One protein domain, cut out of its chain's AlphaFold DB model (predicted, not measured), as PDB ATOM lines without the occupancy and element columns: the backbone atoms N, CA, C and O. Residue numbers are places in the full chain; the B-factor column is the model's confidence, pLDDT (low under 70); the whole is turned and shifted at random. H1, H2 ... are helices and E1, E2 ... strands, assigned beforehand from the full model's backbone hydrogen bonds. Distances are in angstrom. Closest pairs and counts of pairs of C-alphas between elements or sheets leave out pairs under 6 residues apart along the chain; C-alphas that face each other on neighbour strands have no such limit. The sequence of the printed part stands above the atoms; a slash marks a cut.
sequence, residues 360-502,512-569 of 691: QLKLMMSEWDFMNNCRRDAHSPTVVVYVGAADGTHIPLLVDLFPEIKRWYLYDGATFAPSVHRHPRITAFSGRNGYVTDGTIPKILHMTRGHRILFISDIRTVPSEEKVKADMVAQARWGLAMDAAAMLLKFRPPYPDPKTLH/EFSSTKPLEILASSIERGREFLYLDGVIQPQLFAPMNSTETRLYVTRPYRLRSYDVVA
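What this domain is: This is residues 360 to 502 and 512 to 569 of the 691 residues of a protein of Chlamydomonas eustigma (UniProt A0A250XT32). A twisted sheet of seven strands lies between two long helices, H1 over one face and H6 over the other, with the short helices H2 to H5 grazing it. A small ribbon of two strands, E6 and E9, packs through E6 on H6 and H7. The printed part has 201 residues, in the order H1 E1 H2 E2 H3 E3 H4 H5 E4 H6 E5 H7 E6 E7 E8 E9. The large sheet is mixed, ordered E3 E2 E1 E4 E5 E8 E7; the class is mixed, helices and strands. The whole is compact, with a radius of gyration of the C-alphas of 16.7 A, spanning 54 by 38 by 34 A.

How they stand to each other: E4, residues 452 to 457, is parallel to its neighbours E1, residues 382 to 387, and E5, residues 486 to 491; within hydrogen-bond range are N 385 and O 454, 2.9 A, and N 457 and O 488, 2.9 A. Parallel too are E2, residues 407 to 411, beside E1, with N 409 and O 384 at 2.8 A, and the edge strand E3, residues 426 to 429, with N 427 and O 408 at 2.8 A. E8, residues 552 to 557, is antiparallel to E5, with N 487 and O 556 at 2.8 A, and forms a hairpin with edge strand E7, residues 538 to 541, with N 540 and O 553 at 2.8 A. H1, residues 360 to 377, and H6, residues 465 to 481, are on opposite faces, making three layers, helices on both faces of a sheet; their heights over the sheet are 7.0 A and 8.7 A. H7, residues 518 to 524, touches residues 473 to 480 of H6, closest at the C-alphas of Leu 519 and Arg 477, 6.1 A, at a shallow tilt of 22 degrees, opposite ways. E6, residues 531 to 535, and E9, residues 562 to 566, are antiparallel, with N 565 and O 532 at 2.8 A; the closest C-alphas of E6 and H6 are those of Leu 535 and Ala 476, 7.1 A. H2, residues 395 to 401, H3, residues 418 to 422, H4, residues 431 to 434, and H5, residues 438 to 447, only graze the large sheet, H5 only just, with 5 pairs of C-alphas within 10 A. E1, H2, E2; E2, H3, E3; and E4, H6, E5 are strand-helix-strand units, parallel neighbour strands joined through a helix; E3, H4 H5, E4 is a split one, with E2 and E1 between its strands; the crossovers are right-handed. Every O i to N i+4 pair is within range in H2, H3 and H6, against 12 of 14 in H1, 4 of 6 in H5 and 1 of 3 in H7, which has 2 of 4 O i to N i+3 pairs; H4 is too short.

Where its parts are: H1 runs 26.7 A from C-alpha 360 at (-6.937, 38.829, 20.798), and H6 24.1 A; E1 measures 16.6 A, E4 16.5 A and E8 16.4 A. E9 ends at C-alpha 566, (-7.983, 35.051, -8.184).

The domain as a whole: The C-alphas farthest apart, of Pro 424 and His 502, are 54.3 A apart. Residues 503 to 511 are not printed; C-alphas 502 and 512 are 27.0 A apart across this cut, in the link from E5 to H7. Of the links printed whole, none is long. Mean pLDDT of the printed part is 91.3; residues 378 and 512 to 528 are under 70.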
ATOM      1  N   GLN A 360      -5.834  39.470  20.080       91.19
ATOM      2  CA  GLN A 360      -6.937  38.829  20.798       91.19
ATOM      3  C   GLN A 360      -8.290  39.487  20.488       91.19
ATOM      4  O   GLN A 360      -9.295  38.792  20.394       91.19
ATOM      5  N   LEU A 361      -8.333  40.808  20.275       91.31
ATOM      6  CA  LEU A 361      -9.560  41.512  19.882       91.31
ATOM      7  C   LEU A 361      -9.925  41.230  18.416       91.31
ATOM      8  O   LEU A 361     -11.100  41.041  18.107       91.31
ATOM      9  N   LYS A 362      -8.927  41.152  17.525       94.25
ATOM     10  CA  LYS A 362      -9.082  40.760  16.115       94.25
ATOM     11  C   LYS A 362      -9.746  39.386  15.998       94.25
ATOM     12  O   LYS A 362     -10.701  39.214  15.233       94.25
ATOM     13  N   LEU A 363      -9.247  38.421  16.774       96.25
ATOM     14  CA  LEU A 363      -9.798  37.068  16.860       96.25
ATOM     15  C   LEU A 363     -11.206  37.084  17.460       96.25
ATOM     16  O   LEU A 363     -12.152  36.680  16.782       96.25
ATOM     17  N   MET A 364     -11.361  37.696  18.640       96.38
ATOM     18  CA  MET A 364     -12.646  37.839  19.330       96.38
ATOM     19  C   MET A 364     -13.754  38.353  18.408       96.38
ATOM     20  O   MET A 364     -14.832  37.769  18.373       96.38
ATOM     21  N   MET A 365     -13.521  39.442  17.669       96.38
ATOM     22  CA  MET A 365     -14.566  40.047  16.834       96.38
ATOM     23  C   MET A 365     -14.973  39.147  15.671       96.38
ATOM     24  O   MET A 365     -16.162  39.014  15.381       96.38
ATOM     25  N   SER A 366     -14.000  38.508  15.022       97.12
ATOM     26  CA  SER A 366     -14.281  37.629  13.885       97.12
ATOM     27  C   SER A 366     -15.087  36.406  14.324       97.12
ATOM     28  O   SER A 366     -16.073  36.033  13.690       97.12
ATOM     29  N   GLU A 367     -14.691  35.819  15.450       98.31
ATOM     30  CA  GLU A 367     -15.339  34.648  16.028       98.31
ATOM     31  C   GLU A 367     -16.715  34.984  16.593       98.31
ATOM     32  O   GLU A 367     -17.661  34.246  16.350       98.31
ATOM     33  N   TRP A 368     -16.874  36.123  17.272       97.50
ATOM     34  CA  TRP A 368     -18.174  36.572  17.773       97.50
ATOM     35  C   TRP A 368     -19.187  36.729  16.631       97.50
ATOM     36  O   TRP A 368     -20.311  36.230  16.724       97.50
ATOM     37  N   ASP A 369     -18.792  37.347  15.517       97.12
ATOM     38  CA  ASP A 369     -19.670  37.468  14.351       97.12
ATOM     39  C   ASP A 369     -20.026  36.097  13.743       97.12
ATOM     40  O   ASP A 369     -21.193  35.812  13.455       97.12
ATOM     41  N   PHE A 370     -19.054  35.187  13.646       97.38
ATOM     42  CA  PHE A 370     -19.299  33.802  13.235       97.38
ATOM     43  C   PHE A 370     -20.319  33.097  14.142       97.38
ATOM     44  O   PHE A 370     -21.276  32.488  13.650       97.38
ATOM     45  N   MET A 371     -20.177  33.228  15.464       97.00
ATOM     46  CA  MET A 371     -21.110  32.641  16.427       97.00
ATOM     47  C   MET A 371     -22.515  33.253  16.302       97.00
ATOM     48  O   MET A 371     -23.510  32.525  16.335       97.00
ATOM     49  N   ASN A 372     -22.621  34.567  16.074       95.44
ATOM     50  CA  ASN A 372     -23.897  35.252  15.834       95.44
ATOM     51  C   ASN A 372     -24.642  34.722  14.605       95.44
ATOM     52  O   ASN A 372     -25.878  34.699  14.596       95.44
ATOM     53  N   ASN A 373     -23.913  34.299  13.572       93.94
ATOM     54  CA  ASN A 373     -24.509  33.681  12.394       93.94
ATOM     55  C   ASN A 373     -24.901  32.220  12.651       93.94
ATOM     56  O   ASN A 373     -25.974  31.799  12.227       93.94
ATOM     57  N   CYS A 374     -24.103  31.471  13.418       93.81
ATOM     58  CA  CYS A 374     -24.353  30.051  13.682       93.81
ATOM     59  C   CYS A 374     -25.439  29.777  14.736       93.81
ATOM     60  O   CYS A 374     -26.049  28.701  14.714       93.81
ATOM     61  N   ARG A 375     -25.703  30.727  15.649       87.88
ATOM     62  CA  ARG A 375     -26.688  30.566  16.738       87.88
ATOM     63  C   ARG A 375     -28.138  30.467  16.261       87.88
ATOM     64  O   ARG A 375     -28.996  30.023  17.013       87.88
ATOM     65  N   ARG A 376     -28.440  30.901  15.031       77.81
ATOM     66  CA  ARG A 376     -29.818  30.901  14.504       77.81
ATOM     67  C   ARG A 376     -30.389  29.490  14.339       77.81
ATOM     68  O   ARG A 376     -31.599  29.330  14.414       77.81
ATOM     69  N   ASP A 377     -29.521  28.483  14.239       72.19
ATOM     70  CA  ASP A 377     -29.903  27.078  14.065       72.19
ATOM     71  C   ASP A 377     -29.729  26.255  15.362       72.19
ATOM     72  O   ASP A 377     -29.405  25.066  15.321       72.19
ATOM     73  N   ALA A 378     -29.887  26.877  16.538       65.88
ATOM     74  CA  ALA A 378     -29.542  26.308  17.853       65.88
ATOM     75  C   ALA A 378     -30.396  25.109  18.332       65.88
ATOM     76  O   ALA A 378     -30.303  24.710  19.492       65.88
ATOM     77  N   HIS A 379     -31.217  24.496  17.478       79.50
ATOM     78  CA  HIS A 379     -32.067  23.367  17.870       79.50
ATOM     79  C   HIS A 379     -31.287  22.069  18.128       79.50
ATOM     80  O   HIS A 379     -31.796  21.168  18.792       79.50
ATOM     81  N   SER A 380     -30.051  21.962  17.636       86.75
ATOM     82  CA  SER A 380     -29.194  20.795  17.862       86.75
ATOM     83  C   SER A 380     -28.136  21.069  18.937       86.75
ATOM     84  O   SER A 380     -27.523  22.142  18.924       86.75
ATOM     85  N   PRO A 381     -27.844  20.097  19.827       94.06
ATOM     86  CA  PRO A 381     -26.700  20.174  20.731       94.06
ATOM     87  C   PRO A 381     -25.437  20.527  19.946       94.06
ATOM     88  O   PRO A 381     -25.054  19.798  19.036       94.06
ATOM     89  N   THR A 382     -24.821  21.664  20.260       96.38
ATOM     90  CA  THR A 382     -23.715  22.219  19.472       96.38
ATOM     91  C   THR A 382     -22.429  22.235  20.291       96.38
ATOM     92  O   THR A 382     -22.439  22.562  21.483       96.38
ATOM     93  N   VAL A 383     -21.323  21.880  19.641       98.00
ATOM     94  CA  VAL A 383     -19.960  21.933  20.184       98.00
ATOM     95  C   VAL A 383     -19.050  22.701  19.235       98.00
ATOM     96  O   VAL A 383     -19.296  22.744  18.028       98.00
ATOM     97  N   VAL A 384     -17.987  23.286  19.779       98.44
ATOM     98  CA  VAL A 384     -16.941  23.947  18.991       98.44
ATOM     99  C   VAL A 384     -15.670  23.110  19.020       98.44
ATOM    100  O   VAL A 384     -15.242  22.667  20.087       98.44
ATOM    101  N   VAL A 385     -15.056  22.920  17.855       98.69
ATOM    102  CA  VAL A 385     -13.696  22.394  17.709       98.69
ATOM    103  C   VAL A 385     -12.829  23.519  17.147       98.69
ATOM    104  O   VAL A 385     -13.032  23.932  16.008       98.69
ATOM    105  N   TYR A 386     -11.888  24.017  17.948       98.75
ATOM    106  CA  TYR A 386     -10.981  25.105  17.572       98.75
ATOM    107  C   TYR A 386      -9.550  24.568  17.475       98.75
ATOM    108  O   TYR A 386      -8.993  24.109  18.471       98.75
ATOM    109  N   VAL A 387      -8.948  24.632  16.284       98.62
ATOM    110  CA  VAL A 387      -7.557  24.223  16.028       98.62
ATOM    111  C   VAL A 387      -6.660  25.431  15.753       98.62
ATOM    112  O   VAL A 387      -6.997  26.259  14.910       98.62
ATOM    113  N   GLY A 388      -5.505  25.512  16.413       98.12
ATOM    114  CA  GLY A 388      -4.667  26.716  16.418       98.12
ATOM    115  C   GLY A 388      -5.194  27.759  17.404       98.12
ATOM    116  O   GLY A 388      -5.335  28.921  17.052       98.12
ATOM    117  N   ALA A 389      -5.633  27.311  18.582       98.06
ATOM    118  CA  ALA A 389      -6.412  28.115  19.517       98.06
ATOM    119  C   ALA A 389      -5.581  28.805  20.618       98.06
ATOM    120  O   ALA A 389      -6.164  29.524  21.428       98.06
ATOM    121  N   ALA A 390      -4.270  28.555  20.730       97.12
ATOM    122  CA  ALA A 390      -3.452  29.113  21.809       97.12
ATOM    123  C   ALA A 390      -2.896  30.513  21.463       97.12
ATOM    124  O   ALA A 390      -2.674  30.843  20.306       97.12
ATOM    125  N   ASP A 391      -2.635  31.388  22.439       95.88
ATOM    126  CA  ASP A 391      -2.837  31.202  23.887       95.88
ATOM    127  C   ASP A 391      -4.322  31.163  24.306       95.88
ATOM    128  O   ASP A 391      -4.651  30.670  25.388       95.88
ATOM    129  N   GLY A 392      -5.223  31.622  23.432       95.69
ATOM    130  CA  GLY A 392      -6.671  31.531  23.591       95.69
ATOM    131  C   GLY A 392      -7.241  32.428  24.682       95.69
ATOM    132  O   GLY A 392      -8.325  32.150  25.194       95.69
ATOM    133  N   THR A 393      -6.536  33.495  25.064       95.44
ATOM    134  CA  THR A 393      -6.911  34.351  26.199       95.44
ATOM    135  C   THR A 393      -8.339  34.914  26.093       95.44
ATOM    136  O   THR A 393      -9.032  35.024  27.108       95.44
ATOM    137  N   HIS A 394      -8.817  35.214  24.882       96.50
ATOM    138  CA  HIS A 394     -10.181  35.695  24.630       96.50
ATOM    139  C   HIS A 394     -11.266  34.599  24.656       96.50
ATOM    140  O   HIS A 394     -12.433  34.906  24.887       96.50
ATOM    141  N   ILE A 395     -10.919  33.323  24.463       97.88
ATOM    142  CA  ILE A 395     -11.887  32.230  24.256       97.88
ATOM    143  C   ILE A 395     -12.863  32.054  25.436       97.88
ATOM    144  O   ILE A 395     -14.055  31.879  25.181       97.88
ATOM    145  N   PRO A 396     -12.453  32.152  26.722       97.44
ATOM    146  CA  PRO A 396     -13.402  32.096  27.836       97.44
ATOM    147  C   PRO A 396     -14.525  33.139  27.743       97.44
ATOM    148  O   PRO A 396     -15.648  32.849  28.137       97.44
ATOM    149  N   LEU A 397     -14.259  34.319  27.167       96.56
ATOM    150  CA  LEU A 397     -15.293  35.332  26.931       96.56
ATOM    151  C   LEU A 397     -16.317  34.876  25.905       96.56
ATOM    152  O   LEU A 397     -17.509  35.047  26.127       96.56
ATOM    153  N   LEU A 398     -15.868  34.289  24.794       97.19
ATOM    154  CA  LEU A 398     -16.779  33.726  23.799       97.19
ATOM    155  C   LEU A 398     -17.611  32.603  24.402       97.19
ATOM    156  O   LEU A 398     -18.812  32.527  24.166       97.19
ATOM    157  N   VAL A 399     -16.999  31.756  25.226       97.50
ATOM    158  CA  VAL A 399     -17.723  30.670  25.885       97.50
ATOM    159  C   VAL A 399     -18.811  31.239  26.804       97.50
ATOM    160  O   VAL A 399     -19.945  30.758  26.754       97.50
ATOM    161  N   ASP A 400     -18.509  32.285  27.582       96.69
ATOM    162  CA  ASP A 400     -19.473  33.002  28.432       96.69
ATOM    163  C   ASP A 400     -20.609  33.650  27.615       96.69
ATOM    164  O   ASP A 400     -21.768  33.586  28.027       96.69
ATOM    165  N   LEU A 401     -20.301  34.234  26.449       95.94
ATOM    166  CA  LEU A 401     -21.289  34.857  25.554       95.94
ATOM    167  C   LEU A 401     -22.206  33.843  24.859       95.94
ATOM    168  O   LEU A 401     -23.307  34.198  24.464       95.94
ATOM    169  N   PHE A 402     -21.788  32.589  24.701       96.44
ATOM    170  CA  PHE A 402     -22.578  31.567  24.007       96.44
ATOM    171  C   PHE A 402     -22.866  30.374  24.936       96.44
ATOM    172  O   PHE A 402     -22.292  29.285  24.774       96.44
ATOM    173  N   PRO A 403     -23.723  30.554  25.967       95.88
ATOM    174  CA  PRO A 403     -24.057  29.517  26.945       95.88
ATOM    175  C   PRO A 403     -24.758  28.292  26.337       95.88
ATOM    176  O   PRO A 403     -24.672  27.193  26.888       95.88
ATOM    177  N   GLU A 404     -25.424  28.449  25.193       94.88
ATOM    178  CA  GLU A 404     -26.092  27.375  24.456       94.88
ATOM    179  C   GLU A 404     -25.114  26.325  23.900       94.88
ATOM    180  O   GLU A 404     -25.493  25.167  23.693       94.88
ATOM    181  N   ILE A 405     -23.841  26.693  23.721       96.19
ATOM    182  CA  ILE A 405     -22.787  25.789  23.262       96.19
ATOM    183  C   ILE A 405     -22.311  24.939  24.430       96.19
ATOM    184  O   ILE A 405     -21.818  25.433  25.451       96.19
ATOM    185  N   LYS A 406     -22.446  23.624  24.257       96.44
ATOM    186  CA  LYS A 406     -22.262  22.653  25.337       96.44
ATOM    187  C   LYS A 406     -20.802  22.492  25.726       96.44
ATOM    188  O   LYS A 406     -20.486  22.418  26.913       96.44
ATOM    189  N   ARG A 407     -19.912  22.435  24.734       98.06
ATOM    190  CA  ARG A 407     -18.488  22.169  24.945       98.06
ATOM    191  C   ARG A 407     -17.628  22.827  23.874       98.06
ATOM    192  O   ARG A 407     -18.032  22.907  22.716       98.06
ATOM    193  N   TRP A 408     -16.434  23.234  24.284       98.56
ATOM    194  CA  TRP A 408     -15.366  23.720  23.419       98.56
ATOM    195  C   TRP A 408     -14.159  22.789  23.538       98.56
ATOM    196  O   TRP A 408     -13.660  22.562  24.642       98.56
ATOM    197  N   TYR A 409     -13.702  22.244  22.415       98.69
ATOM    198  CA  TYR A 409     -12.495  21.428  22.313       98.69
ATOM    199  C   TYR A 409     -11.417  22.244  21.604       98.69
ATOM    200  O   TYR A 409     -11.549  22.542  20.418       98.69
ATOM    201  N   LEU A 410     -10.381  22.634  22.343       98.75
ATOM    202  CA  LEU A 410      -9.323  23.517  21.858       98.75
ATOM    203  C   LEU A 410      -8.044  22.718  21.638       98.75
ATOM    204  O   LEU A 410      -7.626  21.972  22.522       98.75
ATOM    205  N   TYR A 411      -7.418  22.897  20.484       98.69
ATOM    206  CA  TYR A 411      -6.209  22.195  20.082       98.69
ATOM    207  C   TYR A 411      -5.132  23.190  19.684       98.69
ATOM    208  O   TYR A 411      -5.355  24.015  18.799       98.69
ATOM    209  N   ASP A 412      -3.963  23.096  20.312       98.50
ATOM    210  CA  ASP A 412      -2.782  23.838  19.883       98.50
ATOM    211  C   ASP A 412      -1.491  23.184  20.382       98.50
ATOM    212  O   ASP A 412      -1.449  22.645  21.481       98.50
ATOM    213  N   GLY A 413      -0.406  23.242  19.613       97.44
ATOM    214  CA  GLY A 413       0.901  22.796  20.100       97.44
ATOM    215  C   GLY A 413       1.441  23.658  21.248       97.44
ATOM    216  O   GLY A 413       2.182  23.153  22.097       97.44
ATOM    217  N   ALA A 414       1.066  24.938  21.291       97.44
ATOM    218  CA  ALA A 414       1.479  25.895  22.306       97.44
ATOM    219  C   ALA A 414       0.663  25.785  23.609       97.44
ATOM    220  O   ALA A 414      -0.321  25.051  23.728       97.44
ATOM    221  N   THR A 415       1.119  26.507  24.633       97.62
ATOM    222  CA  THR A 415       0.477  26.545  25.951       97.62
ATOM    223  C   THR A 415      -0.704  27.513  25.944       97.62
ATOM    224  O   THR A 415      -0.585  28.638  25.465       97.62
ATOM    225  N   PHE A 416      -1.830  27.097  26.525       97.75
ATOM    226  CA  PHE A 416      -2.998  27.957  26.705       97.75
ATOM    227  C   PHE A 416      -2.869  28.852  27.939       97.75
ATOM    228  O   PHE A 416      -2.228  28.499  28.932       97.75
ATOM    229  N   ALA A 417      -3.545  29.996  27.905       96.06
ATOM    230  CA  ALA A 417      -3.638  30.895  29.042       96.06
ATOM    231  C   ALA A 417      -4.347  30.225  30.242       96.06
ATOM    232  O   ALA A 417      -5.292  29.448  30.060       96.06
ATOM    233  N   PRO A 418      -3.991  30.562  31.499       96.06
ATOM    234  CA  PRO A 418      -4.615  29.961  32.684       96.06
ATOM    235  C   PRO A 418      -6.138  30.150  32.777       96.06
ATOM    236  O   PRO A 418      -6.830  29.361  33.418       96.06
ATOM    237  N   SER A 419      -6.692  31.206  32.173       95.06
ATOM    238  CA  SER A 419      -8.144  31.424  32.092       95.06
ATOM    239  C   SER A 419      -8.859  30.332  31.288       95.06
ATOM    240  O   SER A 419      -9.977  29.966  31.641       95.06
ATOM    241  N   VAL A 420      -8.204  29.768  30.269       97.19
ATOM    242  CA  VAL A 420      -8.742  28.698  29.415       97.19
ATOM    243  C   VAL A 420      -8.919  27.409  30.215       97.19
ATOM    244  O   VAL A 420      -9.989  26.806  30.191       97.19
ATOM    245  N   HIS A 421      -7.904  27.019  30.989       97.38
ATOM    246  CA  HIS A 421      -7.931  25.795  31.798       97.38
ATOM    247  C   HIS A 421      -8.932  25.840  32.958       97.38
ATOM    248  O   HIS A 421      -9.405  24.796  33.404       97.38
ATOM    249  N   ARG A 422      -9.263  27.037  33.455       97.25
ATOM    250  CA  ARG A 422     -10.215  27.217  34.562       97.25
ATOM    251  C   ARG A 422     -11.678  27.146  34.126       97.25
ATOM    252  O   ARG A 422     -12.546  26.991  34.980       97.25
ATOM    253  N   HIS A 423     -11.973  27.281  32.833       98.00
ATOM    254  CA  HIS A 423     -13.354  27.337  32.370       98.00
ATOM    255  C   HIS A 423     -13.953  25.921  32.209       98.00
ATOM    256  O   HIS A 423     -13.483  25.142  31.378       98.00
ATOM    257  N   PRO A 424     -15.050  25.569  32.910       98.12
ATOM    258  CA  PRO A 424     -15.526  24.185  33.013       98.12
ATOM    259  C   PRO A 424     -16.049  23.588  31.701       98.12
ATOM    260  O   PRO A 424     -16.092  22.367  31.569       98.12
ATOM    261  N   ARG A 425     -16.452  24.419  30.726       98.19
ATOM    262  CA  ARG A 425     -16.916  23.982  29.388       98.19
ATOM    263  C   ARG A 425     -15.806  23.862  28.339       98.19
ATOM    264  O   ARG A 425     -16.105  23.533  27.191       98.19
ATOM    265  N   ILE A 426     -14.554  24.113  28.713       98.56
ATOM    266  CA  ILE A 426     -13.407  24.016  27.811       98.56
ATOM    267  C   ILE A 426     -12.637  22.725  28.098       98.56
ATOM    268  O   ILE A 426     -12.351  22.389  29.244       98.56
ATOM    269  N   THR A 427     -12.287  21.996  27.043       98.50
ATOM    270  CA  THR A 427     -11.264  20.948  27.069       98.50
ATOM    271  C   THR A 427     -10.123  21.386  26.161       98.50
ATOM    272  O   THR A 427     -10.300  21.433  24.947       98.50
ATOM    273  N   ALA A 428      -8.969  21.714  26.740       98.50
ATOM    274  CA  ALA A 428      -7.795  22.164  25.999       98.50
ATOM    275  C   ALA A 428      -6.754  21.041  25.873       98.50
ATOM    276  O   ALA A 428      -6.410  20.393  26.862       98.50
ATOM    277  N   PHE A 429      -6.243  20.833  24.663       98.31
ATOM    278  CA  PHE A 429      -5.186  19.882  24.340       98.31
ATOM    279  C   PHE A 429      -3.950  20.659  23.884       98.31
ATOM    280  O   PHE A 429      -3.987  21.291  22.831       98.31
ATOM    281  N   SER A 430      -2.875  20.613  24.677       98.12
ATOM    282  CA  SER A 430      -1.608  21.308  24.409       98.12
ATOM    283  C   SER A 430      -0.446  20.353  24.097       98.12
ATOM    284  O   SER A 430      -0.554  19.127  24.244       98.12
ATOM    285  N   GLY A 431       0.692  20.903  23.662       97.31
ATOM    286  CA  GLY A 431       1.911  20.140  23.392       97.31
ATOM    287  C   GLY A 431       1.716  19.123  22.268       97.31
ATOM    288  O   GLY A 431       1.043  19.388  21.276       97.31
ATOM    289  N   ARG A 432       2.265  17.909  22.419       96.88
ATOM    290  CA  ARG A 432       2.116  16.849  21.399       96.88
ATOM    291  C   ARG A 432       0.656  16.469  21.134       96.88
ATOM    292  O   ARG A 432       0.318  16.143  20.004       96.88
ATOM    293  N   ASN A 433      -0.202  16.539  22.155       97.06
ATOM    294  CA  ASN A 433      -1.623  16.198  22.038       97.06
ATOM    295  C   ASN A 433      -2.461  17.311  21.399       97.06
ATOM    296  O   ASN A 433      -3.618  17.069  21.055       97.06
ATOM    297  N   GLY A 434      -1.904  18.515  21.271       97.25
ATOM    298  CA  GLY A 434      -2.582  19.655  20.674       97.25
ATOM    299  C   GLY A 434      -2.402  19.784  19.164       97.25
ATOM    300  O   GLY A 434      -3.148  20.522  18.528       97.25
ATOM    301  N   TYR A 435      -1.477  19.034  18.559       97.69
ATOM    302  CA  TYR A 435      -1.369  18.972  17.102       97.69
ATOM    303  C   TYR A 435      -2.490  18.108  16.516       97.69
ATOM    304  O   TYR A 435      -2.588  16.906  16.776       97.69
ATOM    305  N   VAL A 436      -3.336  18.721  15.689       97.69
ATOM    306  CA  VAL A 436      -4.348  17.993  14.920       97.69
ATOM    307  C   VAL A 436      -3.713  17.425  13.661       97.69
ATOM    308  O   VAL A 436      -2.979  18.094  12.940       97.69
ATOM    309  N   THR A 437      -4.000  16.155  13.415       96.88
ATOM    310  CA  THR A 437      -3.627  15.414  12.212       96.88
ATOM    311  C   THR A 437      -4.842  14.620  11.747       96.88
ATOM    312  O   THR A 437      -5.835  14.522  12.474       96.88
ATOM    313  N   ASP A 438      -4.770  13.990  10.577       95.31
ATOM    314  CA  ASP A 438      -5.862  13.130  10.100       95.31
ATOM    315  C   ASP A 438      -6.144  11.973  11.073       95.31
ATOM    316  O   ASP A 438      -7.297  11.610  11.292       95.31
ATOM    317  N   GLY A 439      -5.105  11.459  11.743       96.75
ATOM    318  CA  GLY A 439      -5.238  10.436  12.783       96.75
ATOM    319  C   GLY A 439      -5.947  10.925  14.052       96.75
ATOM    320  O   GLY A 439      -6.467  10.116  14.818       96.75
ATOM    321  N   THR A 440      -6.022  12.241  14.273       97.38
ATOM    322  CA  THR A 440      -6.732  12.842  15.412       97.38
ATOM    323  C   THR A 440      -8.246  12.928  15.161       97.38
ATOM    324  O   THR A 440      -9.026  12.936  16.116       97.38
ATOM    325  N   ILE A 441      -8.689  12.942  13.897       98.06
ATOM    326  CA  ILE A 441     -10.100  13.144  13.520       98.06
ATOM    327  C   ILE A 441     -11.046  12.084  14.113       98.06
ATOM    328  O   ILE A 441     -12.050  12.485  14.706       98.06
ATOM    329  N   PRO A 442     -10.755  10.763  14.077       98.31
ATOM    330  CA  PRO A 442     -11.630   9.759  14.690       98.31
ATOM    331  C   PRO A 442     -11.868   9.993  16.187       98.31
ATOM    332  O   PRO A 442     -12.980   9.810  16.682       98.31
ATOM    333  N   LYS A 443     -10.843  10.458  16.913       98.31
ATOM    334  CA  LYS A 443     -10.959  10.807  18.334       98.31
ATOM    335  C   LYS A 443     -11.861  12.026  18.536       98.31
ATOM    336  O   LYS A 443     -12.689  12.016  19.443       98.31
ATOM    337  N   ILE A 444     -11.729  13.057  17.696       98.44
ATOM    338  CA  ILE A 444     -12.598  14.244  17.746       98.44
ATOM    339  C   ILE A 444     -14.052  13.849  17.474       98.44
ATOM    340  O   ILE A 444     -14.936  14.207  18.253       98.44
ATOM    341  N   LEU A 445     -14.303  13.055  16.432       98.38
ATOM    342  CA  LEU A 445     -15.639  12.559  16.088       98.38
ATOM    343  C   LEU A 445     -16.255  11.712  17.207       98.38
ATOM    344  O   LEU A 445     -17.444  11.831  17.494       98.38
ATOM    345  N   HIS A 446     -15.450  10.897  17.891       98.31
ATOM    346  CA  HIS A 446     -15.910  10.151  19.059       98.31
ATOM    347  C   HIS A 446     -16.352  11.084  20.199       98.31
ATOM    348  O   HIS A 446     -17.440  10.910  20.743       98.31
ATOM    349  N   MET A 447     -15.549  12.103  20.531       98.06
ATOM    350  CA  MET A 447     -15.868  13.062  21.600       98.06
ATOM    351  C   MET A 447     -17.054  13.975  21.272       98.06
ATOM    352  O   MET A 447     -17.741  14.434  22.178       98.06
ATOM    353  N   THR A 448     -17.291  14.242  19.989       98.00
ATOM    354  CA  THR A 448     -18.354  15.134  19.499       98.00
ATOM    355  C   THR A 448     -19.596  14.380  19.019       98.00
ATOM    356  O   THR A 448     -20.524  14.984  18.480       98.00
ATOM    357  N   ARG A 449     -19.662  13.060  19.239       97.44
ATOM    358  CA  ARG A 449     -20.757  12.207  18.765       97.44
ATOM    359  C   ARG A 449     -22.121  12.751  19.204       97.44
ATOM    360  O   ARG A 449     -22.325  13.083  20.369       97.44
ATOM    361  N   GLY A 450     -23.057  12.830  18.257       96.06
ATOM    362  CA  GLY A 450     -24.418  13.323  18.495       96.06
ATOM    363  C   GLY A 450     -24.546  14.847  18.591       96.06
ATOM    364  O   GLY A 450     -25.639  15.335  18.864       96.06
ATOM    365  N   HIS A 451     -23.464  15.595  18.359       96.69
ATOM    366  CA  HIS A 451     -23.476  17.052  18.380       96.69
ATOM    367  C   HIS A 451     -23.236  17.632  16.986       96.69
ATOM    368  O   HIS A 451     -22.497  17.084  16.169       96.69
ATOM    369  N   ARG A 452     -23.831  18.796  16.739       96.75
ATOM    370  CA  ARG A 452     -23.482  19.679  15.630       96.75
ATOM    371  C   ARG A 452     -22.104  20.282  15.910       96.75
ATOM    372  O   ARG A 452     -21.908  20.894  16.958       96.75
ATOM    373  N   ILE A 453     -21.169  20.136  14.976       97.62
ATOM    374  CA  ILE A 453     -19.811  20.681  15.103       97.62
ATOM    375  C   ILE A 453     -19.740  22.044  14.415       97.62
ATOM    376  O   ILE A 453     -20.042  22.155  13.226       97.62
ATOM    377  N   LEU A 454     -19.307  23.066  15.149       98.06
ATOM    378  CA  LEU A 454     -18.786  24.313  14.592       98.06
ATOM    379  C   LEU A 454     -17.260  24.236  14.617       98.06
ATOM    380  O   LEU A 454     -16.670  23.970  15.664       98.06
ATOM    381  N   PHE A 455     -16.621  24.431  13.469       98.56
ATOM    382  CA  PHE A 455     -15.173  24.293  13.341       98.56
ATOM    383  C   PHE A 455     -14.512  25.658  13.161       98.56
ATOM    384  O   PHE A 455     -14.904  26.427  12.288       98.56
ATOM    385  N   ILE A 456     -13.503  25.961  13.971       98.75
ATOM    386  CA  ILE A 456     -12.708  27.186  13.860       98.75
ATOM    387  C   ILE A 456     -11.250  26.779  13.670       98.75
ATOM    388  O   ILE A 456     -10.755  25.878  14.352       98.75
ATOM    389  N   SER A 457     -10.557  27.427  12.737       98.62
ATOM    390  CA  SER A 457      -9.130  27.203  12.546       98.62
ATOM    391  C   SER A 457      -8.351  28.505  12.440       98.62
ATOM    392  O   SER A 457      -8.673  29.378  11.631       98.62
ATOM    393  N   ASP A 458      -7.288  28.599  13.238       98.12
ATOM    394  CA  ASP A 458      -6.277  29.652  13.153       98.12
ATOM    395  C   ASP A 458      -4.848  29.094  13.150       98.12
ATOM    396  O   ASP A 458      -3.913  29.706  13.662       98.12
ATOM    397  N   ILE A 459      -4.664  27.912  12.556       97.44
ATOM    398  CA  ILE A 459      -3.344  27.284  12.494       97.44
ATOM    399  C   ILE A 459      -2.336  28.137  11.723       97.44
ATOM    400  O   ILE A 459      -2.655  28.798  10.729       97.44
ATOM    401  N   ARG A 460      -1.088  28.076  12.184       93.56
ATOM    402  CA  ARG A 460       0.066  28.650  11.506       93.56
ATOM    403  C   ARG A 460       1.292  27.815  11.837       93.56
ATOM    404  O   ARG A 460       1.672  27.720  13.000       93.56
ATOM    405  N   THR A 461       1.919  27.226  10.828       91.88
ATOM    406  CA  THR A 461       3.163  26.471  11.021       91.88
ATOM    407  C   THR A 461       4.383  27.382  10.927       91.88
ATOM    408  O   THR A 461       5.047  27.641  11.927       91.88
ATOM    409  N   VAL A 462       4.670  27.910   9.736       89.56
ATOM    410  CA  VAL A 462       5.764  28.861   9.463       89.56
ATOM    411  C   VAL A 462       5.359  29.813   8.327       89.56
ATOM    412  O   VAL A 462       4.515  29.454   7.507       89.56
ATOM    413  N   PRO A 463       5.926  31.032   8.240       85.31
ATOM    414  CA  PRO A 463       5.463  32.066   7.310       85.31
ATOM    415  C   PRO A 463       5.966  31.895   5.860       85.31
ATOM    416  O   PRO A 463       6.287  32.889   5.219       85.31
ATOM    417  N   SER A 464       6.053  30.667   5.337       93.19
ATOM    418  CA  SER A 464       6.337  30.438   3.909       93.19
ATOM    419  C   SER A 464       5.035  30.270   3.122       93.19
ATOM    420  O   SER A 464       4.040  29.786   3.664       93.19
ATOM    421  N   GLU A 465       5.026  30.645   1.844       90.31
ATOM    422  CA  GLU A 465       3.829  30.537   1.000       90.31
ATOM    423  C   GLU A 465       3.392  29.078   0.806       90.31
ATOM    424  O   GLU A 465       2.201  28.773   0.823       90.31
ATOM    425  N   GLU A 466       4.341  28.147   0.709       90.25
ATOM    426  CA  GLU A 466       4.084  26.703   0.629       90.25
ATOM    427  C   GLU A 466       3.399  26.192   1.896       90.25
ATOM    428  O   GLU A 466       2.521  25.331   1.846       90.25
ATOM    429  N   LYS A 467       3.795  26.731   3.049       92.00
ATOM    430  CA  LYS A 467       3.262  26.333   4.350       92.00
ATOM    431  C   LYS A 467       1.907  26.960   4.616       92.00
ATOM    432  O   LYS A 467       1.029  26.270   5.108       92.00
ATOM    433  N   VAL A 468       1.687  28.192   4.167       92.06
ATOM    434  CA  VAL A 468       0.361  28.824   4.147       92.06
ATOM    435  C   VAL A 468      -0.611  28.003   3.301       92.06
ATOM    436  O   VAL A 468      -1.703  27.690   3.767       92.06
ATOM    437  N   LYS A 469      -0.198  27.564   2.103       91.31
ATOM    438  CA  LYS A 469      -0.997  26.654   1.264       91.31
ATOM    439  C   LYS A 469      -1.300  25.344   1.994       91.31
ATOM    440  O   LYS A 469      -2.456  24.931   2.047       91.31
ATOM    441  N   ALA A 470      -0.285  24.706   2.578       92.25
ATOM    442  CA  ALA A 470      -0.455  23.453   3.314       92.25
ATOM    443  C   ALA A 470      -1.406  23.606   4.515       92.25
ATOM    444  O   ALA A 470      -2.277  22.759   4.715       92.25
ATOM    445  N   ASP A 471      -1.288  24.703   5.265       94.94
ATOM    446  CA  ASP A 471      -2.152  25.038   6.396       94.94
ATOM    447  C   ASP A 471      -3.604  25.252   5.922       94.94
ATOM    448  O   ASP A 471      -4.537  24.695   6.501       94.94
ATOM    449  N   MET A 472      -3.821  25.975   4.816       95.12
ATOM    450  CA  MET A 472      -5.145  26.122   4.188       95.12
ATOM    451  C   MET A 472      -5.756  24.771   3.796       95.12
ATOM    452  O   MET A 472      -6.887  24.462   4.166       95.12
ATOM    453  N   VAL A 473      -5.007  23.912   3.111       93.44
ATOM    454  CA  VAL A 473      -5.500  22.577   2.737       93.44
ATOM    455  C   VAL A 473      -5.839  21.744   3.969       93.44
ATOM    456  O   VAL A 473      -6.884  21.091   4.000       93.44
ATOM    457  N   ALA A 474      -4.981  21.771   4.991       94.62
ATOM    458  CA  ALA A 474      -5.169  21.003   6.211       94.62
ATOM    459  C   ALA A 474      -6.449  21.413   6.950       94.62
ATOM    460  O   ALA A 474      -7.276  20.547   7.237       94.62
ATOM    461  N   GLN A 475      -6.663  22.712   7.190       97.06
ATOM    462  CA  GLN A 475      -7.861  23.182   7.892       97.06
ATOM    463  C   GLN A 475      -9.151  22.875   7.112       97.06
ATOM    464  O   GLN A 475     -10.118  22.403   7.710       97.06
ATOM    465  N   ALA A 476      -9.161  23.051   5.782       96.06
ATOM    466  CA  ALA A 476     -10.307  22.682   4.950       96.06
ATOM    467  C   ALA A 476     -10.589  21.180   5.044       96.06
ATOM    468  O   ALA A 476     -11.719  20.765   5.300       96.06
ATOM    469  N   ARG A 477      -9.547  20.356   4.898       95.56
ATOM    470  CA  ARG A 477      -9.653  18.899   4.992       95.56
ATOM    471  C   ARG A 477     -10.208  18.444   6.334       95.56
ATOM    472  O   ARG A 477     -11.081  17.582   6.349       95.56
ATOM    473  N   TRP A 478      -9.728  18.997   7.444       97.44
ATOM    474  CA  TRP A 478     -10.207  18.616   8.772       97.44
ATOM    475  C   TRP A 478     -11.664  19.010   8.984       97.44
ATOM    476  O   TRP A 478     -12.445  18.183   9.448       97.44
ATOM    477  N   GLY A 479     -12.052  20.226   8.593       96.75
ATOM    478  CA  GLY A 479     -13.441  20.674   8.682       96.75
ATOM    479  C   GLY A 479     -14.401  19.816   7.846       96.75
ATOM    480  O   GLY A 479     -15.468  19.441   8.333       96.75
ATOM    481  N   LEU A 480     -13.986  19.422   6.636       95.88
ATOM    482  CA  LEU A 480     -14.724  18.486   5.780       95.88
ATOM    483  C   LEU A 480     -14.802  17.077   6.382       95.88
ATOM    484  O   LEU A 480     -15.870  16.473   6.391       95.88
ATOM    485  N   ALA A 481     -13.689  16.546   6.895       95.56
ATOM    486  CA  ALA A 481     -13.626  15.207   7.484       95.56
ATOM    487  C   ALA A 481     -14.447  15.089   8.776       95.56
ATOM    488  O   ALA A 481     -14.945  14.013   9.098       95.56
ATOM    489  N   MET A 482     -14.598  16.196   9.507       97.00
ATOM    490  CA  MET A 482     -15.490  16.284  10.662       97.00
ATOM    491  C   MET A 482     -16.955  16.493  10.283       97.00
ATOM    492  O   MET A 482     -17.797  16.477  11.177       97.00
ATOM    493  N   ASP A 483     -17.260  16.712   8.999       96.06
ATOM    494  CA  ASP A 483     -18.577  17.144   8.544       96.06
ATOM    495  C   ASP A 483     -19.038  18.346   9.400       96.06
ATOM    496  O   ASP A 483     -20.043  18.310  10.100       96.06
ATOM    497  N   ALA A 484     -18.250  19.423   9.465       96.81
ATOM    498  CA  ALA A 484     -18.590  20.586  10.290       96.81
ATOM    499  C   ALA A 484     -19.836  21.317   9.753       96.81
ATOM    500  O   ALA A 484     -19.927  21.647   8.573       96.81
ATOM    501  N   ALA A 485     -20.825  21.627  10.590       96.12
ATOM    502  CA  ALA A 485     -22.031  22.322  10.129       96.12
ATOM    503  C   ALA A 485     -21.730  23.731   9.589       96.12
ATOM    504  O   ALA A 485     -22.357  24.177   8.628       96.12
ATOM    505  N   ALA A 486     -20.747  24.395  10.193       97.31
ATOM    506  CA  ALA A 486     -20.153  25.625   9.699       97.31
ATOM    507  C   ALA A 486     -18.671  25.686  10.086       97.31
ATOM    508  O   ALA A 486     -18.260  25.083  11.084       97.31
ATOM    509  N   MET A 487     -17.885  26.415   9.298       98.25
ATOM    510  CA  MET A 487     -16.447  26.580   9.481       98.25
ATOM    511  C   MET A 487     -16.067  28.061   9.448       98.25
ATOM    512  O   MET A 487     -16.547  28.793   8.584       98.25
ATOM    513  N   LEU A 488     -15.175  28.475  10.346       98.44
ATOM    514  CA  LEU A 488     -14.469  29.751  10.282       98.44
ATOM    515  C   LEU A 488     -12.982  29.473  10.074       98.44
ATOM    516  O   LEU A 488     -12.270  29.077  10.996       98.44
ATOM    517  N   LEU A 489     -12.529  29.640   8.837       98.44
ATOM    518  CA  LEU A 489     -11.183  29.266   8.414       98.44
ATOM    519  C   LEU A 489     -10.285  30.502   8.324       98.44
ATOM    520  O   LEU A 489     -10.715  31.557   7.852       98.44
ATOM    521  N   LYS A 490      -9.023  30.378   8.738       97.88
ATOM    522  CA  LYS A 490      -7.984  31.372   8.448       97.88
ATOM    523  C   LYS A 490      -7.775  31.425   6.942       97.88
ATOM    524  O   LYS A 490      -7.326  30.444   6.351       97.88
ATOM    525  N   PHE A 491      -8.092  32.552   6.316       97.44
ATOM    526  CA  PHE A 491      -8.052  32.667   4.866       97.44
ATOM    527  C   PHE A 491      -7.050  33.727   4.440       97.44
ATOM    528  O   PHE A 491      -7.228  34.922   4.658       97.44
ATOM    529  N   ARG A 492      -5.960  33.261   3.841       95.06
ATOM    530  CA  ARG A 492      -4.939  34.111   3.251       95.06
ATOM    531  C   ARG A 492      -4.354  33.360   2.056       95.06
ATOM    532  O   ARG A 492      -3.381  32.630   2.244       95.06
ATOM    533  N   PRO A 493      -4.954  33.492   0.859       93.06
ATOM    534  CA  PRO A 493      -4.371  32.951  -0.353       93.06
ATOM    535  C   PRO A 493      -2.900  33.366  -0.476       93.06
ATOM    536  O   PRO A 493      -2.526  34.458  -0.027       93.06
ATOM    537  N   PRO A 494      -2.061  32.495  -1.049       90.75
ATOM    538  CA  PRO A 494      -0.654  32.795  -1.226       90.75
ATOM    539  C   PRO A 494      -0.470  34.032  -2.110       90.75
ATOM    540  O   PRO A 494      -1.273  34.274  -3.016       90.75
ATOM    541  N   TYR A 495       0.592  34.799  -1.867       90.06
ATOM    542  CA  TYR A 495       0.929  35.914  -2.751       90.06
ATOM    543  C   TYR A 495       1.236  35.393  -4.163       90.06
ATOM    544  O   TYR A 495       1.830  34.317  -4.305       90.06
ATOM    545  N   PRO A 496       0.835  36.127  -5.215       83.88
ATOM    546  CA  PRO A 496       1.155  35.741  -6.580       83.88
ATOM    547  C   PRO A 496       2.675  35.733  -6.785       83.88
ATOM    548  O   PRO A 496       3.364  36.672  -6.388       83.88
ATOM    549  N   ASP A 497       3.207  34.700  -7.446       83.44
ATOM    550  CA  ASP A 497       4.607  34.716  -7.883       83.44
ATOM    551  C   ASP A 497       4.769  35.859  -8.903       83.44
ATOM    552  O   ASP A 497       4.057  35.849  -9.920       83.44
ATOM    553  N   PRO A 498       5.691  36.823  -8.689       83.31
ATOM    554  CA  PRO A 498       5.954  37.911  -9.629       83.31
ATOM    555  C   PRO A 498       6.169  37.437 -11.072       83.31
ATOM    556  O   PRO A 498       5.769  38.117 -12.015       83.31
ATOM    557  N   LYS A 499       6.737  36.239 -11.268       81.50
ATOM    558  CA  LYS A 499       6.952  35.641 -12.596       81.50
ATOM    559  C   LYS A 499       5.648  35.259 -13.295       81.50
ATOM    560  O   LYS A 499       5.594  35.207 -14.519       81.50
ATOM    561  N   THR A 500       4.596  34.986 -12.528       72.81
ATOM    562  CA  THR A 500       3.291  34.538 -13.036       72.81
ATOM    563  C   THR A 500       2.279  35.672 -13.198       72.81
ATOM    564  O   THR A 500       1.243  35.461 -13.829       72.81
ATOM    565  N   LEU A 501       2.593  36.882 -12.715       76.12
ATOM    566  CA  LEU A 501       1.682  38.035 -12.688       76.12
ATOM    567  C   LEU A 501       1.135  38.427 -14.073       76.12
ATOM    568  O   LEU A 501       0.018  38.929 -14.185       76.12
ATOM    569  N   HIS A 502       1.923  38.194 -15.126       76.44
ATOM    570  CA  HIS A 502       1.578  38.529 -16.510       76.44
ATOM    571  C   HIS A 502       0.766  37.447 -17.229       76.44
ATOM    572  O   HIS A 502       0.338  37.659 -18.364       76.44
ATOM    573  N   GLU A 512     -19.046  23.954 -11.105       57.59
ATOM    574  CA  GLU A 512     -19.750  23.237 -10.053       57.59
ATOM    575  C   GLU A 512     -19.072  21.876  -9.927       57.59
ATOM    576  O   GLU A 512     -19.286  20.957 -10.720       57.59
ATOM    577  N   PHE A 513     -18.167  21.763  -8.961       56.59
ATOM    578  CA  PHE A 513     -17.571  20.491  -8.614       56.59
ATOM    579  C   PHE A 513     -18.650  19.671  -7.907       56.59
ATOM    580  O   PHE A 513     -18.745  19.644  -6.687       56.59
ATOM    581  N   SER A 514     -19.469  18.984  -8.706       51.62
ATOM    582  CA  SER A 514     -20.420  17.963  -8.253       51.62
ATOM    583  C   SER A 514     -19.712  16.729  -7.672       51.62
ATOM    584  O   SER A 514     -20.373  15.780  -7.244       51.62
ATOM    585  N   SER A 515     -18.375  16.688  -7.681       52.03
ATOM    586  CA  SER A 515     -17.631  15.560  -7.143       52.03
ATOM    587  C   SER A 515     -17.894  15.439  -5.647       52.03
ATOM    588  O   SER A 515     -17.588  16.340  -4.866       52.03
ATOM    589  N   THR A 516     -18.363  14.268  -5.244       51.53
ATOM    590  CA  THR A 516     -18.603  13.843  -3.860       51.53
ATOM    591  C   THR A 516     -17.342  13.792  -2.988       51.53
ATOM    592  O   THR A 516     -17.406  13.340  -1.847       51.53
ATOM    593  N   LYS A 517     -16.186  14.252  -3.488       64.25
ATOM    594  CA  LYS A 517     -14.899  14.205  -2.789       64.25
ATOM    595  C   LYS A 517     -14.087  15.507  -2.929       64.25
ATOM    596  O   LYS A 517     -13.020  15.495  -3.542       64.25
ATOM    597  N   PRO A 518     -14.530  16.626  -2.318       63.88
ATOM    598  CA  PRO A 518     -13.771  17.887  -2.295       63.88
ATOM    599  C   PRO A 518     -12.304  17.725  -1.847       63.88
ATOM    600  O   PRO A 518     -11.424  18.452  -2.302       63.88
ATOM    601  N   LEU A 519     -12.036  16.723  -1.002       68.06
ATOM    602  CA  LEU A 519     -10.713  16.364  -0.487       68.06
ATOM    603  C   LEU A 519      -9.693  15.967  -1.566       68.06
ATOM    604  O   LEU A 519      -8.538  16.374  -1.481       68.06
ATOM    605  N   GLU A 520     -10.098  15.189  -2.573       65.44
ATOM    606  CA  GLU A 520      -9.187  14.720  -3.634       65.44
ATOM    607  C   GLU A 520      -8.787  15.875  -4.574       65.44
ATOM    608  O   GLU A 520      -7.664  15.942  -5.081       65.44
ATOM    609  N   ILE A 521      -9.696  16.836  -4.759       63.34
ATOM    610  CA  ILE A 521      -9.498  18.001  -5.627       63.34
ATOM    611  C   ILE A 521      -8.591  19.041  -4.964       63.34
ATOM    612  O   ILE A 521      -7.672  19.549  -5.610       63.34
ATOM    613  N   LEU A 522      -8.800  19.315  -3.673       68.31
ATOM    614  CA  LEU A 522      -7.969  20.242  -2.895       68.31
ATOM    615  C   LEU A 522      -6.483  19.855  -2.926       68.31
ATOM    616  O   LEU A 522      -5.633  20.734  -2.983       68.31
ATOM    617  N   ALA A 523      -6.157  18.560  -2.955       64.31
ATOM    618  CA  ALA A 523      -4.771  18.091  -2.997       64.31
ATOM    619  C   ALA A 523      -4.075  18.297  -4.359       64.31
ATOM    620  O   ALA A 523      -2.850  18.366  -4.414       64.31
ATOM    621  N   SER A 524      -4.835  18.382  -5.456       59.72
ATOM    622  CA  SER A 524      -4.306  18.347  -6.831       59.72
ATOM    623  C   SER A 524      -4.375  19.685  -7.578       59.72
ATOM    624  O   SER A 524      -3.768  19.823  -8.638       59.72
ATOM    625  N   SER A 525      -5.104  20.674  -7.051       55.75
ATOM    626  CA  SER A 525      -5.591  21.814  -7.848       55.75
ATOM    627  C   SER A 525      -5.055  23.190  -7.431       55.75
ATOM    628  O   SER A 525      -5.634  24.206  -7.807       55.75
ATOM    629  N   ILE A 526      -3.976  23.253  -6.649       60.62
ATOM    630  CA  ILE A 526      -3.576  24.507  -5.986       60.62
ATOM    631  C   ILE A 526      -2.847  25.490  -6.910       60.62
ATOM    632  O   ILE A 526      -2.853  26.681  -6.619       60.62
ATOM    633  N   GLU A 527      -2.270  25.056  -8.034       57.09
ATOM    634  CA  GLU A 527      -1.432  25.953  -8.841       57.09
ATOM    635  C   GLU A 527      -1.667  25.850 -10.345       57.09
ATOM    636  O   GLU A 527      -1.206  24.935 -11.028       57.09
ATOM    637  N   ARG A 528      -2.315  26.888 -10.881       59.09
ATOM    638  CA  ARG A 528      -2.113  27.344 -12.262       59.09
ATOM    639  C   ARG A 528      -1.948  28.864 -12.276       59.09
ATOM    640  O   ARG A 528      -2.840  29.597 -12.695       59.09
ATOM    641  N   GLY A 529      -0.798  29.345 -11.806       73.69
ATOM    642  CA  GLY A 529      -0.461  30.771 -11.826       73.69
ATOM    643  C   GLY A 529      -1.295  31.599 -10.844       73.69
ATOM    644  O   GLY A 529      -1.040  31.565  -9.647       73.69
ATOM    645  N   ARG A 530      -2.274  32.354 -11.357       83.00
ATOM    646  CA  ARG A 530      -3.057  33.368 -10.619       83.00
ATOM    647  C   ARG A 530      -4.278  32.812  -9.866       83.00
ATOM    648  O   ARG A 530      -4.927  33.538  -9.118       83.00
ATOM    649  N   GLU A 531      -4.597  31.540 -10.066       86.44
ATOM    650  CA  GLU A 531      -5.777  30.889  -9.494       86.44
ATOM    651  C   GLU A 531      -5.428  29.972  -8.322       86.44
ATOM    652  O   GLU A 531      -4.509  29.158  -8.419       86.44
ATOM    653  N   PHE A 532      -6.216  30.065  -7.250       87.88
ATOM    654  CA  PHE A 532      -6.132  29.223  -6.061       87.88
ATOM    655  C   PHE A 532      -7.488  28.554  -5.799       87.88
ATOM    656  O   PHE A 532      -8.446  29.214  -5.394       87.88
ATOM    657  N   LEU A 533      -7.600  27.245  -6.049       90.06
ATOM    658  CA  LEU A 533      -8.843  26.502  -5.819       90.06
ATOM    659  C   LEU A 533      -9.003  26.151  -4.335       90.06
ATOM    660  O   LEU A 533      -8.173  25.441  -3.768       90.06
ATOM    661  N   TYR A 534     -10.092  26.603  -3.716       93.56
ATOM    662  CA  TYR A 534     -10.359  26.379  -2.294       93.56
ATOM    663  C   TYR A 534     -11.854  26.225  -1.999       93.56
ATOM    664  O   TYR A 534     -12.667  26.260  -2.920       93.56
ATOM    665  N   LEU A 535     -12.226  26.020  -0.730       93.81
ATOM    666  CA  LEU A 535     -13.628  26.039  -0.304       93.81
ATOM    667  C   LEU A 535     -14.272  27.379  -0.654       93.81
ATOM    668  O   LEU A 535     -13.658  28.418  -0.447       93.81
ATOM    669  N   ASP A 536     -15.496  27.334  -1.166       94.38
ATOM    670  CA  ASP A 536     -16.327  28.512  -1.379       94.38
ATOM    671  C   ASP A 536     -17.004  28.916  -0.068       94.38
ATOM    672  O   ASP A 536     -17.421  28.069   0.729       94.38
ATOM    673  N   GLY A 537     -17.117  30.215   0.151       95.50
ATOM    674  CA  GLY A 537     -17.641  30.768   1.384       95.50
ATOM    675  C   GLY A 537     -17.600  32.284   1.388       95.50
ATOM    676  O   GLY A 537     -17.089  32.932   0.472       95.50
ATOM    677  N   VAL A 538     -18.139  32.843   2.460       96.25
ATOM    678  CA  VAL A 538     -18.217  34.280   2.659       96.25
ATOM    679  C   VAL A 538     -16.888  34.776   3.226       96.25
ATOM    680  O   VAL A 538     -16.459  34.339   4.295       96.25
ATOM    681  N   ILE A 539     -16.224  35.688   2.513       96.75
ATOM    682  CA  ILE A 539     -14.997  36.329   2.991       96.75
ATOM    683  C   ILE A 539     -15.382  37.414   4.000       96.75
ATOM    684  O   ILE A 539     -16.090  38.370   3.676       96.75
ATOM    685  N   GLN A 540     -14.883  37.270   5.222       96.31
ATOM    686  CA  GLN A 540     -15.086  38.180   6.338       96.31
ATOM    687  C   GLN A 540     -13.773  38.920   6.645       96.31
ATOM    688  O   GLN A 540     -12.829  38.328   7.188       96.31
ATOM    689  N   PRO A 541     -13.681  40.222   6.324       96.00
ATOM    690  CA  PRO A 541     -12.552  41.046   6.725       96.00
ATOM    691  C   PRO A 541     -12.415  41.109   8.250       96.00
ATOM    692  O   PRO A 541     -13.392  41.295   8.975       96.00
ATOM    693  N   GLN A 542     -11.187  40.982   8.747       94.75
ATOM    694  CA  GLN A 542     -10.911  41.016  10.182       94.75
ATOM    695  C   GLN A 542     -10.838  42.464  10.688       94.75
ATOM    696  O   GLN A 542     -10.082  43.286  10.159       94.75
ATOM    697  N   LEU A 543     -11.592  42.776  11.745       93.25
ATOM    698  CA  LEU A 543     -11.433  44.034  12.483       93.25
ATOM    699  C   LEU A 543     -10.110  44.010  13.250       93.25
ATOM    700  O   LEU A 543      -9.720  42.961  13.753       93.25
ATOM    701  N   PHE A 544      -9.425  45.148  13.359       91.81
ATOM    702  CA  PHE A 544      -8.165  45.281  14.103       91.81
ATOM    703  C   PHE A 544      -7.004  44.422  13.570       91.81
ATOM    704  O   PHE A 544      -5.999  44.226  14.257       91.81
ATOM    705  N   ALA A 545      -7.101  43.917  12.336       92.75
ATOM    706  CA  ALA A 545      -5.989  43.243  11.672       92.75
ATOM    707  C   ALA A 545      -4.813  44.208  11.422       92.75
ATOM    708  O   ALA A 545      -5.009  45.425  11.377       92.75
ATOM    709  N   PRO A 546      -3.584  43.720  11.188       91.12
ATOM    710  CA  PRO A 546      -2.504  44.582  10.713       91.12
ATOM    711  C   PRO A 546      -2.934  45.397   9.481       91.12
ATOM    712  O   PRO A 546      -3.715  44.918   8.658       91.12
ATOM    713  N   MET A 547      -2.459  46.638   9.347       86.81
ATOM    714  CA  MET A 547      -2.924  47.544   8.281       86.81
ATOM    715  C   MET A 547      -2.676  47.025   6.873       86.81
ATOM    716  O   MET A 547      -3.439  47.360   5.992       86.81
ATOM    717  N   ASN A 548      -1.648  46.213   6.647       89.81
ATOM    718  CA  ASN A 548      -1.373  45.630   5.331       89.81
ATOM    719  C   ASN A 548      -1.687  44.129   5.302       89.81
ATOM    720  O   ASN A 548      -1.116  43.384   4.512       89.81
ATOM    721  N   SER A 549      -2.546  43.661   6.211       93.00
ATOM    722  CA  SER A 549      -2.936  42.258   6.262       93.00
ATOM    723  C   SER A 549      -3.800  41.894   5.059       93.00
ATOM    724  O   SER A 549      -4.817  42.536   4.806       93.00
ATOM    725  N   THR A 550      -3.424  40.822   4.368       95.56
ATOM    726  CA  THR A 550      -4.279  40.109   3.404       95.56
ATOM    727  C   THR A 550      -5.001  38.922   4.045       95.56
ATOM    728  O   THR A 550      -5.765  38.218   3.390       95.56
ATOM    729  N   GLU A 551      -4.778  38.679   5.339       96.75
ATOM    730  CA  GLU A 551      -5.524  37.677   6.091       96.75
ATOM    731  C   GLU A 551      -6.952  38.161   6.361       96.75
ATOM    732  O   GLU A 551      -7.171  39.236   6.922       96.75
ATOM    733  N   THR A 552      -7.910  37.316   6.000       97.62
ATOM    734  CA  THR A 552      -9.329  37.422   6.334       97.62
ATOM    735  C   THR A 552      -9.790  36.116   6.994       97.62
ATOM    736  O   THR A 552      -8.994  35.206   7.262       97.62
ATOM    737  N   ARG A 553     -11.082  36.009   7.308       98.12
ATOM    738  CA  ARG A 553     -11.713  34.735   7.662       98.12
ATOM    739  C   ARG A 553     -12.626  34.281   6.534       98.12
ATOM    740  O   ARG A 553     -13.324  35.099   5.949       98.12
ATOM    741  N   LEU A 554     -12.640  32.986   6.251       97.94
ATOM    742  CA  LEU A 554     -13.592  32.391   5.320       97.94
ATOM    743  C   LEU A 554     -14.665  31.647   6.111       97.94
ATOM    744  O   LEU A 554     -14.374  30.648   6.773       97.94
ATOM    745  N   TYR A 555     -15.894  32.148   6.034       97.75
ATOM    746  CA  TYR A 555     -17.071  31.524   6.616       97.75
ATOM    747  C   TYR A 555     -17.695  30.552   5.613       97.75
ATOM    748  O   TYR A 555     -18.207  30.961   4.570       97.75
ATOM    749  N   VAL A 556     -17.649  29.258   5.925       96.56
ATOM    750  CA  VAL A 556     -18.133  28.187   5.045       96.56
ATOM    751  C   VAL A 556     -19.266  27.434   5.726       96.56
ATOM    752  O   VAL A 556     -19.143  27.012   6.875       96.56
ATOM    753  N   THR A 557     -20.355  27.201   5.002       95.56
ATOM    754  CA  THR A 557     -21.490  26.383   5.450       95.56
ATOM    755  C   THR A 557     -21.768  25.263   4.459       95.56
ATOM    756  O   THR A 557     -21.263  25.253   3.338       95.56
ATOM    757  N   ARG A 558     -22.583  24.289   4.868       92.88
ATOM    758  CA  ARG A 558     -23.062  23.241   3.961       92.88
ATOM    759  C   ARG A 558     -24.133  23.770   2.988       92.88
ATOM    760  O   ARG A 558     -24.844  24.707   3.346       92.88
ATOM    761  N   PRO A 559     -24.326  23.115   1.824       94.12
ATOM    762  CA  PRO A 559     -23.430  22.118   1.231       94.12
ATOM    763  C   PRO A 559     -22.104  22.763   0.807       94.12
ATOM    764  O   PRO A 559     -22.096  23.881   0.299       94.12
ATOM    765  N   TYR A 560     -20.987  22.061   1.011       92.06
ATOM    766  CA  TYR A 560     -19.672  22.610   0.680       92.06
ATOM    767  C   TYR A 560     -19.479  22.697  -0.831       92.06
ATOM    768  O   TYR A 560     -19.803  21.760  -1.565       92.06
ATOM    769  N   ARG A 561     -18.905  23.808  -1.282       91.25
ATOM    770  CA  ARG A 561     -18.565  24.063  -2.683       91.25
ATOM    771  C   ARG A 561     -17.093  24.440  -2.787       91.25
ATOM    772  O   ARG A 561     -16.464  24.764  -1.782       91.25
ATOM    773  N   LEU A 562     -16.545  24.366  -3.994       89.81
ATOM    774  CA  LEU A 562     -15.198  24.841  -4.298       89.81
ATOM    775  C   LEU A 562     -15.284  26.065  -5.212       89.81
ATOM    776  O   LEU A 562     -16.128  26.111  -6.106       89.81
ATOM    777  N   ARG A 563     -14.381  27.022  -5.011       89.75
ATOM    778  CA  ARG A 563     -14.247  28.247  -5.799       89.75
ATOM    779  C   ARG A 563     -12.788  28.462  -6.181       89.75
ATOM    780  O   ARG A 563     -11.890  28.279  -5.361       89.75
ATOM    781  N   SER A 564     -12.556  28.840  -7.439       89.94
ATOM    782  CA  SER A 564     -11.248  29.326  -7.887       89.94
ATOM    783  C   SER A 564     -11.123  30.796  -7.490       89.94
ATOM    784  O   SER A 564     -11.918  31.628  -7.931       89.94
ATOM    785  N   TYR A 565     -10.178  31.100  -6.604       90.56
ATOM    786  CA  TYR A 565      -9.880  32.453  -6.151       90.56
ATOM    787  C   TYR A 565      -8.773  33.054  -7.009       90.56
ATOM    788  O   TYR A 565      -7.702  32.469  -7.157       90.56
ATOM    789  N   ASP A 566      -9.015  34.245  -7.544       90.56
ATOM    790  CA  ASP A 566      -7.983  35.051  -8.184       90.56
ATOM    791  C   ASP A 566      -7.152  35.749  -7.097       90.56
ATOM    792  O   ASP A 566      -7.626  36.687  -6.451       90.56
ATOM    793  N   VAL A 567      -5.916  35.290  -6.882       90.69
ATOM    794  CA  VAL A 567      -5.081  35.767  -5.767       90.69
ATOM    795  C   VAL A 567      -4.634  37.222  -5.938       90.69
ATOM    796  O   VAL A 567      -4.502  37.938  -4.950       90.69
ATOM    797  N   VAL A 568      -4.463  37.690  -7.180       88.75
ATOM    798  CA  VAL A 568      -4.083  39.087  -7.471       88.75
ATOM    799  C   VAL A 568      -5.276  40.012  -7.247       88.75
ATOM    800  O   VAL A 568      -5.111  41.109  -6.718       88.75
ATOM    801  N   ALA A 569      -6.477  39.593  -7.662       90.88
ATOM    802  CA  ALA A 569      -7.692  40.351  -7.383       90.88
ATOM    803  C   ALA A 569      -7.908  40.455  -5.870       90.88
ATOM    804  O   ALA A 569      -8.011  41.565  -5.356       90.88
TER     805      ALA A 569